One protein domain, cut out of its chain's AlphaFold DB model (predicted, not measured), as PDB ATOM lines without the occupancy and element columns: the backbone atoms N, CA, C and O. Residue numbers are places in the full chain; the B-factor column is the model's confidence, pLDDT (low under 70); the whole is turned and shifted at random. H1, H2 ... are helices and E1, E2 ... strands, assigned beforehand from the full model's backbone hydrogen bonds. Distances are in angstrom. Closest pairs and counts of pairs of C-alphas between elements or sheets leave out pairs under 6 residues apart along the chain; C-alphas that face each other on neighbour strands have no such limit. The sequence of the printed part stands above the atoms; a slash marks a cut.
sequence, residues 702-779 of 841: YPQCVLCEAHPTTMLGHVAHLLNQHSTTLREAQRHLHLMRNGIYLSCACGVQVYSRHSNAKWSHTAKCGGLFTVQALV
ATOM      1  N   TYR A 702      16.115 -22.364 -20.382       77.69
ATOM      2  CA  TYR A 702      17.531 -22.641 -20.556       77.69
ATOM      3  C   TYR A 702      18.121 -21.881 -21.745       77.69
ATOM      4  O   TYR A 702      17.520 -21.836 -22.821       77.69
ATOM      5  N   PRO A 703      19.318 -21.293 -21.580       81.25
ATOM      6  CA  PRO A 703      19.915 -20.454 -22.606       81.25
ATOM      7  C   PRO A 703      20.307 -21.277 -23.832       81.25
ATOM      8  O   PRO A 703      21.215 -22.115 -23.772       81.25
ATOM      9  N   GLN A 704      19.645 -20.987 -24.948       91.00
ATOM     10  CA  GLN A 704      19.957 -21.565 -26.245       91.00
ATOM     11  C   GLN A 704      21.409 -21.261 -26.637       91.00
ATOM     12  O   GLN A 704      21.896 -20.142 -26.460       91.00
ATOM     13  N   CYS A 705      22.125 -22.255 -27.155       92.94
ATOM     14  CA  CYS A 705      23.469 -22.055 -27.669       92.94
ATOM     15  C   CYS A 705      23.415 -21.296 -28.992       92.94
ATOM     16  O   CYS A 705      22.905 -21.793 -29.992       92.94
ATOM     17  N   VAL A 706      24.042 -20.125 -29.004       90.12
ATOM     18  CA  VAL A 706      24.117 -19.202 -30.145       90.12
ATOM     19  C   VAL A 706      24.943 -19.719 -31.334       90.12
ATOM     20  O   VAL A 706      25.090 -19.006 -32.317       90.12
ATOM     21  N   LEU A 707      25.492 -20.937 -31.237       92.06
ATOM     22  CA  LEU A 707      26.336 -21.573 -32.256       92.06
ATOM     23  C   LEU A 707      25.796 -22.929 -32.766       92.06
ATOM     24  O   LEU A 707      26.269 -23.408 -33.790       92.06
ATOM     25  N   CYS A 708      24.829 -23.569 -32.088       93.25
ATOM     26  CA  CYS A 708      24.169 -24.794 -32.594       93.25
ATOM     27  C   CYS A 708      22.792 -25.100 -31.966       93.25
ATOM     28  O   CYS A 708      22.436 -26.265 -31.798       93.25
ATOM     29  N   GLU A 709      22.050 -24.078 -31.535       93.06
ATOM     30  CA  GLU A 709      20.655 -24.156 -31.059       93.06
ATOM     31  C   GLU A 709      20.359 -25.051 -29.834       93.06
ATOM     32  O   GLU A 709      19.233 -25.069 -29.342       93.06
ATOM     33  N   ALA A 710      21.343 -25.763 -29.282       93.69
ATOM     34  CA  ALA A 710      21.153 -26.646 -28.134       93.69
ATOM     35  C   ALA A 710      20.712 -25.875 -26.875       93.69
ATOM     36  O   ALA A 710      21.251 -24.809 -26.589       93.69
ATOM     37  N   HIS A 711      19.810 -26.447 -26.069       92.81
ATOM     38  CA  HIS A 711      19.339 -25.877 -24.794       92.81
ATOM     39  C   HIS A 711      19.925 -26.628 -23.575       92.81
ATOM     40  O   HIS A 711      19.249 -27.462 -22.969       92.81
ATOM     41  N   PRO A 712      21.198 -26.397 -23.197       89.69
ATOM     42  CA  PRO A 712      21.817 -27.058 -22.050       89.69
ATOM     43  C   PRO A 712      21.170 -26.632 -20.720       89.69
ATOM     44  O   PRO A 712      21.189 -25.461 -20.344       89.69
ATOM     45  N   THR A 713      20.680 -27.622 -19.967       82.69
ATOM     46  CA  THR A 713      19.793 -27.521 -18.784       82.69
ATOM     47  C   THR A 713      20.339 -26.779 -17.555       82.69
ATOM     48  O   THR A 713      19.707 -26.755 -16.502       82.69
ATOM     49  N   THR A 714      21.518 -26.161 -17.632       82.31
ATOM     50  CA  THR A 714      22.015 -25.240 -16.600       82.31
ATOM     51  C   THR A 714      22.931 -24.186 -17.210       82.31
ATOM     52  O   THR A 714      23.641 -24.434 -18.182       82.31
ATOM     53  N   MET A 715      23.047 -23.033 -16.548       81.62
ATOM     54  CA  MET A 715      24.042 -22.006 -16.885       81.62
ATOM     55  C   MET A 715      25.499 -22.493 -16.841       81.62
ATOM     56  O   MET A 715      26.364 -21.908 -17.495       81.62
ATOM     57  N   LEU A 716      25.797 -23.530 -16.050       83.81
ATOM     58  CA  LEU A 716      27.116 -24.163 -16.048       83.81
ATOM     59  C   LEU A 716      27.274 -25.073 -17.273       83.81
ATOM     60  O   LEU A 716      28.300 -25.012 -17.944       83.81
ATOM     61  N   GLY A 717      26.227 -25.838 -17.592       90.31
ATOM     62  CA  GLY A 717      26.110 -26.653 -18.797       90.31
ATOM     63  C   GLY A 717      26.230 -25.835 -20.080       90.31
ATOM     64  O   GLY A 717      26.914 -26.277 -20.985       90.31
ATOM     65  N   HIS A 718      25.676 -24.621 -20.144       89.19
ATOM     66  CA  HIS A 718      25.840 -23.716 -21.288       89.19
ATOM     67  C   HIS A 718      27.300 -23.291 -21.497       89.19
ATOM     68  O   HIS A 718      27.835 -23.391 -22.597       89.19
ATOM     69  N   VAL A 719      27.991 -22.895 -20.424       88.50
ATOM     70  CA  VAL A 719      29.415 -22.521 -20.490       88.50
ATOM     71  C   VAL A 719      30.317 -23.733 -20.774       88.50
ATOM     72  O   VAL A 719      31.346 -23.583 -21.428       88.50
ATOM     73  N   ALA A 720      29.944 -24.928 -20.308       90.81
ATOM     74  CA  ALA A 720      30.630 -26.174 -20.651       90.81
ATOM     75  C   ALA A 720      30.338 -26.619 -22.094       90.81
ATOM     76  O   ALA A 720      31.226 -27.128 -22.762       90.81
ATOM     77  N   HIS A 721      29.124 -26.399 -22.596       94.88
ATOM     78  CA  HIS A 721      28.716 -26.714 -23.961       94.88
ATOM     79  C   HIS A 721      29.456 -25.837 -24.981       94.88
ATOM     80  O   HIS A 721      30.022 -26.382 -25.920       94.88
ATOM     81  N   LEU A 722      29.537 -24.516 -24.762       93.38
ATOM     82  CA  LEU A 722      30.358 -23.621 -25.594       93.38
ATOM     83  C   LEU A 722      31.821 -24.096 -25.659       93.38
ATOM     84  O   LEU A 722      32.383 -24.228 -26.744       93.38
ATOM     85  N   LEU A 723      32.407 -24.452 -24.512       91.19
ATOM     86  CA  LEU A 723      33.791 -24.922 -24.464       91.19
ATOM     87  C   LEU A 723      33.982 -26.296 -25.132       91.19
ATOM     88  O   LEU A 723      34.978 -26.502 -25.812       91.19
ATOM     89  N   ASN A 724      33.050 -27.234 -24.941       94.31
ATOM     90  CA  ASN A 724      33.228 -28.631 -25.349       94.31
ATOM     91  C   ASN A 724      32.735 -28.940 -26.773       94.31
ATOM     92  O   ASN A 724      33.182 -29.925 -27.348       94.31
ATOM     93  N   GLN A 725      31.779 -28.170 -27.306       97.06
ATOM     94  CA  GLN A 725      31.205 -28.380 -28.647       97.06
ATOM     95  C   GLN A 725      31.715 -27.357 -29.667       97.06
ATOM     96  O   GLN A 725      31.775 -27.667 -30.852       97.06
ATOM     97  N   HIS A 726      32.107 -26.160 -29.214       94.31
ATOM     98  CA  HIS A 726      32.524 -25.056 -30.089       94.31
ATOM     99  C   HIS A 726      33.958 -24.589 -29.852       94.31
ATOM    100  O   HIS A 726      34.421 -23.695 -30.552       94.31
ATOM    101  N   SER A 727      34.655 -25.131 -28.847       94.06
ATOM    102  CA  SER A 727      35.979 -24.660 -28.407       94.06
ATOM    103  C   SER A 727      36.028 -23.158 -28.069       94.06
ATOM    104  O   SER A 727      37.101 -22.558 -28.082       94.06
ATOM    105  N   THR A 728      34.886 -22.539 -27.738       92.06
ATOM    106  CA  THR A 728      34.778 -21.100 -27.436       92.06
ATOM    107  C   THR A 728      34.430 -20.841 -25.973       92.06
ATOM    108  O   THR A 728      33.705 -21.596 -25.318       92.06
ATOM    109  N   THR A 729      34.905 -19.720 -25.433       89.12
ATOM    110  CA  THR A 729      34.364 -19.163 -24.190       89.12
ATOM    111  C   THR A 729      33.149 -18.280 -24.474       89.12
ATOM    112  O   THR A 729      32.956 -17.774 -25.578       89.12
ATOM    113  N   LEU A 730      32.363 -17.988 -23.432       83.25
ATOM    114  CA  LEU A 730      31.251 -17.030 -23.508       83.25
ATOM    115  C   LEU A 730      31.697 -15.637 -24.015       83.25
ATOM    116  O   LEU A 730      30.891 -14.918 -24.593       83.25
ATOM    117  N   ARG A 731      32.978 -15.268 -23.841       81.06
ATOM    118  CA  ARG A 731      33.546 -13.999 -24.324       81.06
ATOM    119  C   ARG A 731      33.928 -14.052 -25.808       81.06
ATOM    120  O   ARG A 731      33.793 -13.038 -26.485       81.06
ATOM    121  N   GLU A 732      34.377 -15.196 -26.331       83.44
ATOM    122  CA  GLU A 732      34.536 -15.367 -27.785       83.44
ATOM    123  C   GLU A 732      33.175 -15.465 -28.477       83.44
ATOM    124  O   GLU A 732      32.965 -14.775 -29.467       83.44
ATOM    125  N   ALA A 733      32.212 -16.209 -27.922       78.31
ATOM    126  CA  ALA A 733      30.837 -16.218 -28.430       78.31
ATOM    127  C   ALA A 733      30.236 -14.793 -28.460       78.31
ATOM    128  O   ALA A 733      29.654 -14.386 -29.462       78.31
ATOM    129  N   GLN A 734      30.474 -13.984 -27.416       76.50
ATOM    130  CA  GLN A 734      30.122 -12.558 -27.406       76.50
ATOM    131  C   GLN A 734      30.883 -11.740 -28.474       76.50
ATOM    132  O   GLN A 734      30.317 -10.795 -29.009       76.50
ATOM    133  N   ARG A 735      32.134 -12.075 -28.822       77.75
ATOM    134  CA  ARG A 735      32.866 -11.422 -29.929       77.75
ATOM    135  C   ARG A 735      32.281 -11.776 -31.295       77.75
ATOM    136  O   ARG A 735      32.060 -10.865 -32.086       77.75
ATOM    137  N   HIS A 736      31.977 -13.050 -31.549       66.94
ATOM    138  CA  HIS A 736      31.294 -13.476 -32.776       66.94
ATOM    139  C   HIS A 736      29.920 -12.798 -32.918       66.94
ATOM    140  O   HIS A 736      29.552 -12.386 -34.014       66.94
ATOM    141  N   LEU A 737      29.204 -12.588 -31.807       63.88
ATOM    142  CA  LEU A 737      27.932 -11.858 -31.778       63.88
ATOM    143  C   LEU A 737      28.051 -10.329 -31.749       63.88
ATOM    144  O   LEU A 737      27.080  -9.655 -32.077       63.88
ATOM    145  N   HIS A 738      29.205  -9.745 -31.415       54.81
ATOM    146  CA  HIS A 738      29.379  -8.287 -31.477       54.81
ATOM    147  C   HIS A 738      29.355  -7.753 -32.918       54.81
ATOM    148  O   HIS A 738      29.015  -6.589 -33.119       54.81
ATOM    149  N   LEU A 739      29.607  -8.613 -33.913       48.94
ATOM    150  CA  LEU A 739      29.317  -8.336 -35.327       48.94
ATOM    151  C   LEU A 739      27.812  -8.123 -35.593       48.94
ATOM    152  O   LEU A 739      27.453  -7.481 -36.571       48.94
ATOM    153  N   MET A 740      26.934  -8.605 -34.706       46.72
ATOM    154  CA  MET A 740      25.474  -8.447 -34.765       46.72
ATOM    155  C   MET A 740      24.936  -7.499 -33.675       46.72
ATOM    156  O   MET A 740      23.861  -7.735 -33.127       46.72
ATOM    157  N   ARG A 741      25.692  -6.426 -33.365       48.84
ATOM    158  CA  ARG A 741      25.400  -5.293 -32.441       48.84
ATOM    159  C   ARG A 741      25.114  -5.626 -30.959       48.84
ATOM    160  O   ARG A 741      25.491  -4.848 -30.087       48.84
ATOM    161  N   ASN A 742      24.540  -6.783 -30.648       59.09
ATOM    162  CA  ASN A 742      23.877  -7.081 -29.379       59.09
ATOM    163  C   ASN A 742      24.746  -7.955 -28.453       59.09
ATOM    164  O   ASN A 742      24.789  -9.182 -28.566       59.09
ATOM    165  N   GLY A 743      25.455  -7.325 -27.513       63.50
ATOM    166  CA  GLY A 743      26.343  -8.020 -26.572       63.50
ATOM    167  C   GLY A 743      25.592  -8.903 -25.563       63.50
ATOM    168  O   GLY A 743      24.674  -8.441 -24.889       63.50
ATOM    169  N   ILE A 744      26.005 -10.166 -25.414       70.81
ATOM    170  CA  ILE A 744      25.417 -11.108 -24.447       70.81
ATOM    171  C   ILE A 744      26.063 -11.000 -23.058       70.81
ATOM    172  O   ILE A 744      27.286 -10.932 -22.926       70.81
ATOM    173  N   TYR A 745      25.236 -11.065 -22.011       80.12
ATOM    174  CA  TYR A 745      25.648 -11.087 -20.608       80.12
ATOM    175  C   TYR A 745      24.817 -12.058 -19.754       80.12
ATOM    176  O   TYR A 745      23.760 -12.547 -20.154       80.12
ATOM    177  N   LEU A 746      25.322 -12.363 -18.554       78.56
ATOM    178  CA  LEU A 746      24.655 -13.214 -17.567       78.56
ATOM    179  C   LEU A 746      24.099 -12.355 -16.428       78.56
ATOM    180  O   LEU A 746      24.877 -11.831 -15.635       78.56
ATOM    181  N   SER A 747      22.785 -12.235 -16.280       78.31
ATOM    182  CA  SER A 747      22.153 -11.514 -15.164       78.31
ATOM    183  C   SER A 747      21.732 -12.477 -14.055       78.31
ATOM    184  O   SER A 747      20.950 -13.386 -14.314       78.31
ATOM    185  N   CYS A 748      22.221 -12.321 -12.813       82.75
ATOM    186  CA  CYS A 748      21.607 -13.046 -11.690       82.75
ATOM    187  C   CYS A 748      20.204 -12.477 -11.428       82.75
ATOM    188  O   CYS A 748      19.996 -11.272 -11.554       82.75
ATOM    189  N   ALA A 749      19.268 -13.311 -10.969       68.44
ATOM    190  CA  ALA A 749      17.895 -12.938 -10.615       68.44
ATOM    191  C   ALA A 749      17.757 -11.802  -9.567       68.44
ATOM    192  O   ALA A 749      16.651 -11.337  -9.312       68.44
ATOM    193  N   CYS A 750      18.857 -11.335  -8.960       72.94
ATOM    194  CA  CYS A 750      18.914 -10.126  -8.130       72.94
ATOM    195  C   CYS A 750      19.592  -8.917  -8.824       72.94
ATOM    196  O   CYS A 750      20.148  -8.054  -8.147       72.94
ATOM    197  N   GLY A 751      19.603  -8.873 -10.161       71.94
ATOM    198  CA  GLY A 751      19.989  -7.713 -10.979       71.94
ATOM    199  C   GLY A 751      21.472  -7.580 -11.358       71.94
ATOM    200  O   GLY A 751      21.806  -6.729 -12.175       71.94
ATOM    201  N   VAL A 752      22.382  -8.398 -10.816       77.44
ATOM    202  CA  VAL A 752      23.825  -8.265 -11.110       77.44
ATOM    203  C   VAL A 752      24.183  -8.922 -12.443       77.44
ATOM    204  O   VAL A 752      24.061 -10.139 -12.592       77.44
ATOM    205  N   GLN A 753      24.672  -8.112 -13.384       79.38
ATOM    206  CA  GLN A 753      25.156  -8.544 -14.696       79.38
ATOM    207  C   GLN A 753      26.623  -9.010 -14.641       79.38
ATOM    208  O   GLN A 753      27.441  -8.472 -13.894       79.38
ATOM    209  N   VAL A 754      26.957 -10.040 -15.421       77.62
ATOM    210  CA  VAL A 754      28.262 -10.715 -15.436       77.62
ATOM    211  C   VAL A 754      28.627 -11.135 -16.864       77.62
ATOM    212  O   VAL A 754      27.966 -11.981 -17.460       77.62
ATOM    213  N   TYR A 755      29.740 -10.614 -17.381       66.12
ATOM    214  CA  TYR A 755      30.191 -10.838 -18.766       66.12
ATOM    215  C   TYR A 755      31.216 -11.982 -18.928       66.12
ATOM    216  O   TYR A 755      31.702 -12.227 -20.028       66.12
ATOM    217  N   SER A 756      31.616 -12.690 -17.858       59.38
ATOM    218  CA  SER A 756      32.612 -13.774 -17.984       59.38
ATOM    219  C   SER A 756      32.553 -14.867 -16.908       59.38
ATOM    220  O   SER A 756      32.153 -14.641 -15.760       59.38
ATOM    221  N   ARG A 757      33.030 -16.067 -17.283       49.50
ATOM    222  CA  ARG A 757      33.208 -17.251 -16.414       49.50
ATOM    223  C   ARG A 757      34.154 -16.999 -15.231       49.50
ATOM    224  O   ARG A 757      33.942 -17.583 -14.172       49.50
ATOM    225  N   HIS A 758      35.161 -16.146 -15.426       53.72
ATOM    226  CA  HIS A 758      36.288 -15.935 -14.508       53.72
ATOM    227  C   HIS A 758      36.245 -14.597 -13.764       53.72
ATOM    228  O   HIS A 758      37.181 -14.259 -13.050       53.72
ATOM    229  N   SER A 759      35.163 -13.825 -13.891       52.62
ATOM    230  CA  SER A 759      34.968 -12.683 -13.002       52.62
ATOM    231  C   SER A 759      34.875 -13.173 -11.548       52.62
ATOM    232  O   SER A 759      34.041 -14.018 -11.217       52.62
ATOM    233  N   ASN A 760      35.694 -12.609 -10.654       45.59
ATOM    234  CA  ASN A 760      35.560 -12.846  -9.210       45.59
ATOM    235  C   ASN A 760      34.189 -12.376  -8.692       45.59
ATOM    236  O   ASN A 760      33.675 -12.912  -7.707       45.59
ATOM    237  N   ALA A 761      33.541 -11.457  -9.421       54.91
ATOM    238  CA  ALA A 761      32.115 -11.183  -9.311       54.91
ATOM    239  C   ALA A 761      31.287 -12.477  -9.386       54.91
ATOM    240  O   ALA A 761      30.588 -12.770  -8.425       54.91
ATOM    241  N   LYS A 762      31.402 -13.314 -10.432       59.38
ATOM    242  CA  LYS A 762      30.585 -14.536 -10.559       59.38
ATOM    243  C   LYS A 762      30.686 -15.455  -9.343       59.38
ATOM    244  O   LYS A 762      29.648 -15.874  -8.847       59.38
ATOM    245  N   TRP A 763      31.886 -15.750  -8.840       58.69
ATOM    246  CA  TRP A 763      32.070 -16.671  -7.706       58.69
ATOM    247  C   TRP A 763      31.657 -16.063  -6.360       58.69
ATOM    248  O   TRP A 763      30.943 -16.695  -5.583       58.69
ATOM    249  N   SER A 764      32.032 -14.808  -6.097       56.44
ATOM    250  CA  SER A 764      31.589 -14.105  -4.884       56.44
ATOM    251  C   SER A 764      30.084 -13.802  -4.890       56.44
ATOM    252  O   SER A 764      29.499 -13.594  -3.826       56.44
ATOM    253  N   HIS A 765      29.449 -13.803  -6.068       71.62
ATOM    254  CA  HIS A 765      28.026 -13.553  -6.259       71.62
ATOM    255  C   HIS A 765      27.179 -14.833  -6.301       71.62
ATOM    256  O   HIS A 765      26.119 -14.840  -5.681       71.62
ATOM    257  N   THR A 766      27.620 -15.946  -6.907       64.12
ATOM    258  CA  THR A 766      26.914 -17.246  -6.806       64.12
ATOM    259  C   THR A 766      26.748 -17.666  -5.348       64.12
ATOM    260  O   THR A 766      25.664 -18.095  -4.954       64.12
ATOM    261  N   ALA A 767      27.785 -17.455  -4.533       62.59
ATOM    262  CA  ALA A 767      27.767 -17.695  -3.093       62.59
ATOM    263  C   ALA A 767      26.748 -16.826  -2.319       62.59
ATOM    264  O   ALA A 767      26.364 -17.198  -1.213       62.59
ATOM    265  N   LYS A 768      26.294 -15.691  -2.880       65.31
ATOM    266  CA  LYS A 768      25.410 -14.708  -2.217       65.31
ATOM    267  C   LYS A 768      23.989 -14.644  -2.807       65.31
ATOM    268  O   LYS A 768      23.027 -14.578  -2.042       65.31
ATOM    269  N   CYS A 769      23.826 -14.689  -4.135       66.00
ATOM    270  CA  CYS A 769      22.522 -14.705  -4.821       66.00
ATOM    271  C   CYS A 769      21.944 -16.119  -5.022       66.00
ATOM    272  O   CYS A 769      20.802 -16.257  -5.444       66.00
ATOM    273  N   GLY A 770      22.718 -17.178  -4.755       64.75
ATOM    274  CA  GLY A 770      22.347 -18.569  -5.060       64.75
ATOM    275  C   GLY A 770      22.765 -19.034  -6.464       64.75
ATOM    276  O   GLY A 770      22.807 -20.239  -6.713       64.75
ATOM    277  N   GLY A 771      23.153 -18.104  -7.346       67.56
ATOM    278  CA  GLY A 771      23.759 -18.388  -8.653       67.56
ATOM    279  C   GLY A 771      22.783 -18.558  -9.818       67.56
ATOM    280  O   GLY A 771      23.143 -19.179 -10.816       67.56
ATOM    281  N   LEU A 772      21.566 -18.026  -9.697       66.50
ATOM    282  CA  LEU A 772      20.527 -18.088 -10.726       66.50
ATOM    283  C   LEU A 772      20.753 -17.024 -11.793       66.50
ATOM    284  O   LEU A 772      20.187 -15.940 -11.697       66.50
ATOM    285  N   PHE A 773      21.591 -17.332 -12.781       74.25
ATOM    286  CA  PHE A 773      21.768 -16.469 -13.945       74.25
ATOM    287  C   PHE A 773      20.783 -16.817 -15.061       74.25
ATOM    288  O   PHE A 773      20.547 -17.992 -15.334       74.25
ATOM    289  N   THR A 774      20.280 -15.792 -15.734       70.56
ATOM    290  CA  THR A 774      19.698 -15.859 -17.077       70.56
ATOM    291  C   THR A 774      20.705 -15.315 -18.087       70.56
ATOM    292  O   THR A 774      21.487 -14.421 -17.759       70.56
ATOM    293  N   VAL A 775      20.700 -15.839 -19.313       71.81
ATOM    294  CA  VAL A 775      21.365 -15.168 -20.438       71.81
ATOM    295  C   VAL A 775      20.440 -14.067 -20.934       71.81
ATOM    296  O   VAL A 775      19.273 -14.325 -21.216       71.81
ATOM    297  N   GLN A 776      20.962 -12.851 -21.045       73.88
ATOM    298  CA  GLN A 776      20.295 -11.742 -21.715       73.88
ATOM    299  C   GLN A 776      21.219 -11.216 -22.811       73.88
ATOM    300  O   GLN A 776      22.415 -11.020 -22.592       73.88
ATOM    301  N   ALA A 777      20.661 -10.992 -23.996       68.31
ATOM    302  CA  ALA A 777      21.268 -10.082 -24.950       68.31
ATOM    303  C   ALA A 777      20.976  -8.647 -24.496       68.31
ATOM    304  O   ALA A 777      19.895  -8.365 -23.974       68.31
ATOM    305  N   LEU A 778      21.916  -7.734 -24.731       61.41
ATOM    306  CA  LEU A 778      21.564  -6.338 -24.946       61.41
ATOM    307  C   LEU A 778      20.694  -6.300 -26.202       61.41
ATOM    308  O   LEU A 778      21.217  -6.402 -27.307       61.41
ATOM    309  N   VAL A 779      19.377  -6.188 -26.039       56.66
ATOM    310  CA  VAL A 779      18.577  -5.523 -27.068       56.66
ATOM    311  C   VAL A 779      19.085  -4.087 -27.050       56.66
ATOM    312  O   VAL A 779      19.019  -3.450 -26.002       56.66
TER     313      VAL A 779
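Overview. This is residues 702 to 779 of the 841 residues of an uncharacterized protein of Pristionchus pacificus (UniProt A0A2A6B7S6). A narrow ribbon of two antiparallel strands, E1 and E2, runs through the middle, with H2 near one end of it and H3 near the other. H1 lies off to one side of the ribbon, with the loop of residues 702 to 714 alongside it, and the chain after E1 folds back so that residues 753 to 754 pair with residues 746 to 747 of E1. The printed part has 78 residues, with three named helices and two named strands in the order H1, H2, E1, H3, E2; the sheet's order is E1 - E2, and the class is mixed, helices and strands. It is compact, with a radius of gyration of the C-alphas of 11.9 A and spans of 32 by 25 by 20 A.

Along the chain. Strand E1, residues 744 to 748, is 13.5 A long from first to last C-alpha. Strand E2, residues 773 to 777, is 12.7 A long and ends with C-alpha 777 at (21.268, -10.082, -24.950). Helix H1, residues 715 to 726, is the longest helix at 16.0 A; it begins with C-alpha 715 at (24.042, -22.006, -16.885). Helix H2, residues 730 to 738, is 12.0 A long. Helix H3, residues 760 to 769, is 13.9 A long and begins with C-alpha 760 at (35.560, -12.846, -9.210).

Arrangement. E1 and E2 are antiparallel neighbours, with 149 degrees between their directions. The C-alphas of residues 746 and 775 face each other at 4.8 A. N 745 and O 776 are within hydrogen-bond range at 2.9 A, as are N 774 and O 747 at 2.9 A. The closest C-alphas of H2 and E1, those of Gln 734 and Ile 744, are 5.7 A apart. The closest C-alphas of E1 and H3, those of Cys 748 and Cys 769, are 7.1 A apart. The closest C-alphas of H1 and E2, those of Met 715 and Phe 773, are 6.7 A apart. H1, with residues 719 to 722 alone, only just touches H2, with 3 pairs of C-alphas within 8 A; the closest are those of Val 719 and Leu 730, at 6.5 A. The lines of H1 and H2 are only just about perpendicular, at 72 degrees. H3 touches no helix, and H1 is apart from E1. Each O i to N i+4 pair is within hydrogen-bond range in H1 and H2, and 5 of 6 are in H3.

Size, cuts and confidence. The two C-alphas farthest apart, those of Leu 739 and Lys 768, are 33.9 A apart. The printed part has no cut. The link from E1 to H3, 11 residues, is long; those from H1 to H2, H2 to E1 and H3 to E2 are tight. The mean pLDDT of the printed part is 75.0, and 29 residues are under 70, among them residues 736 to 743, 755 to 764 and 766 to 772.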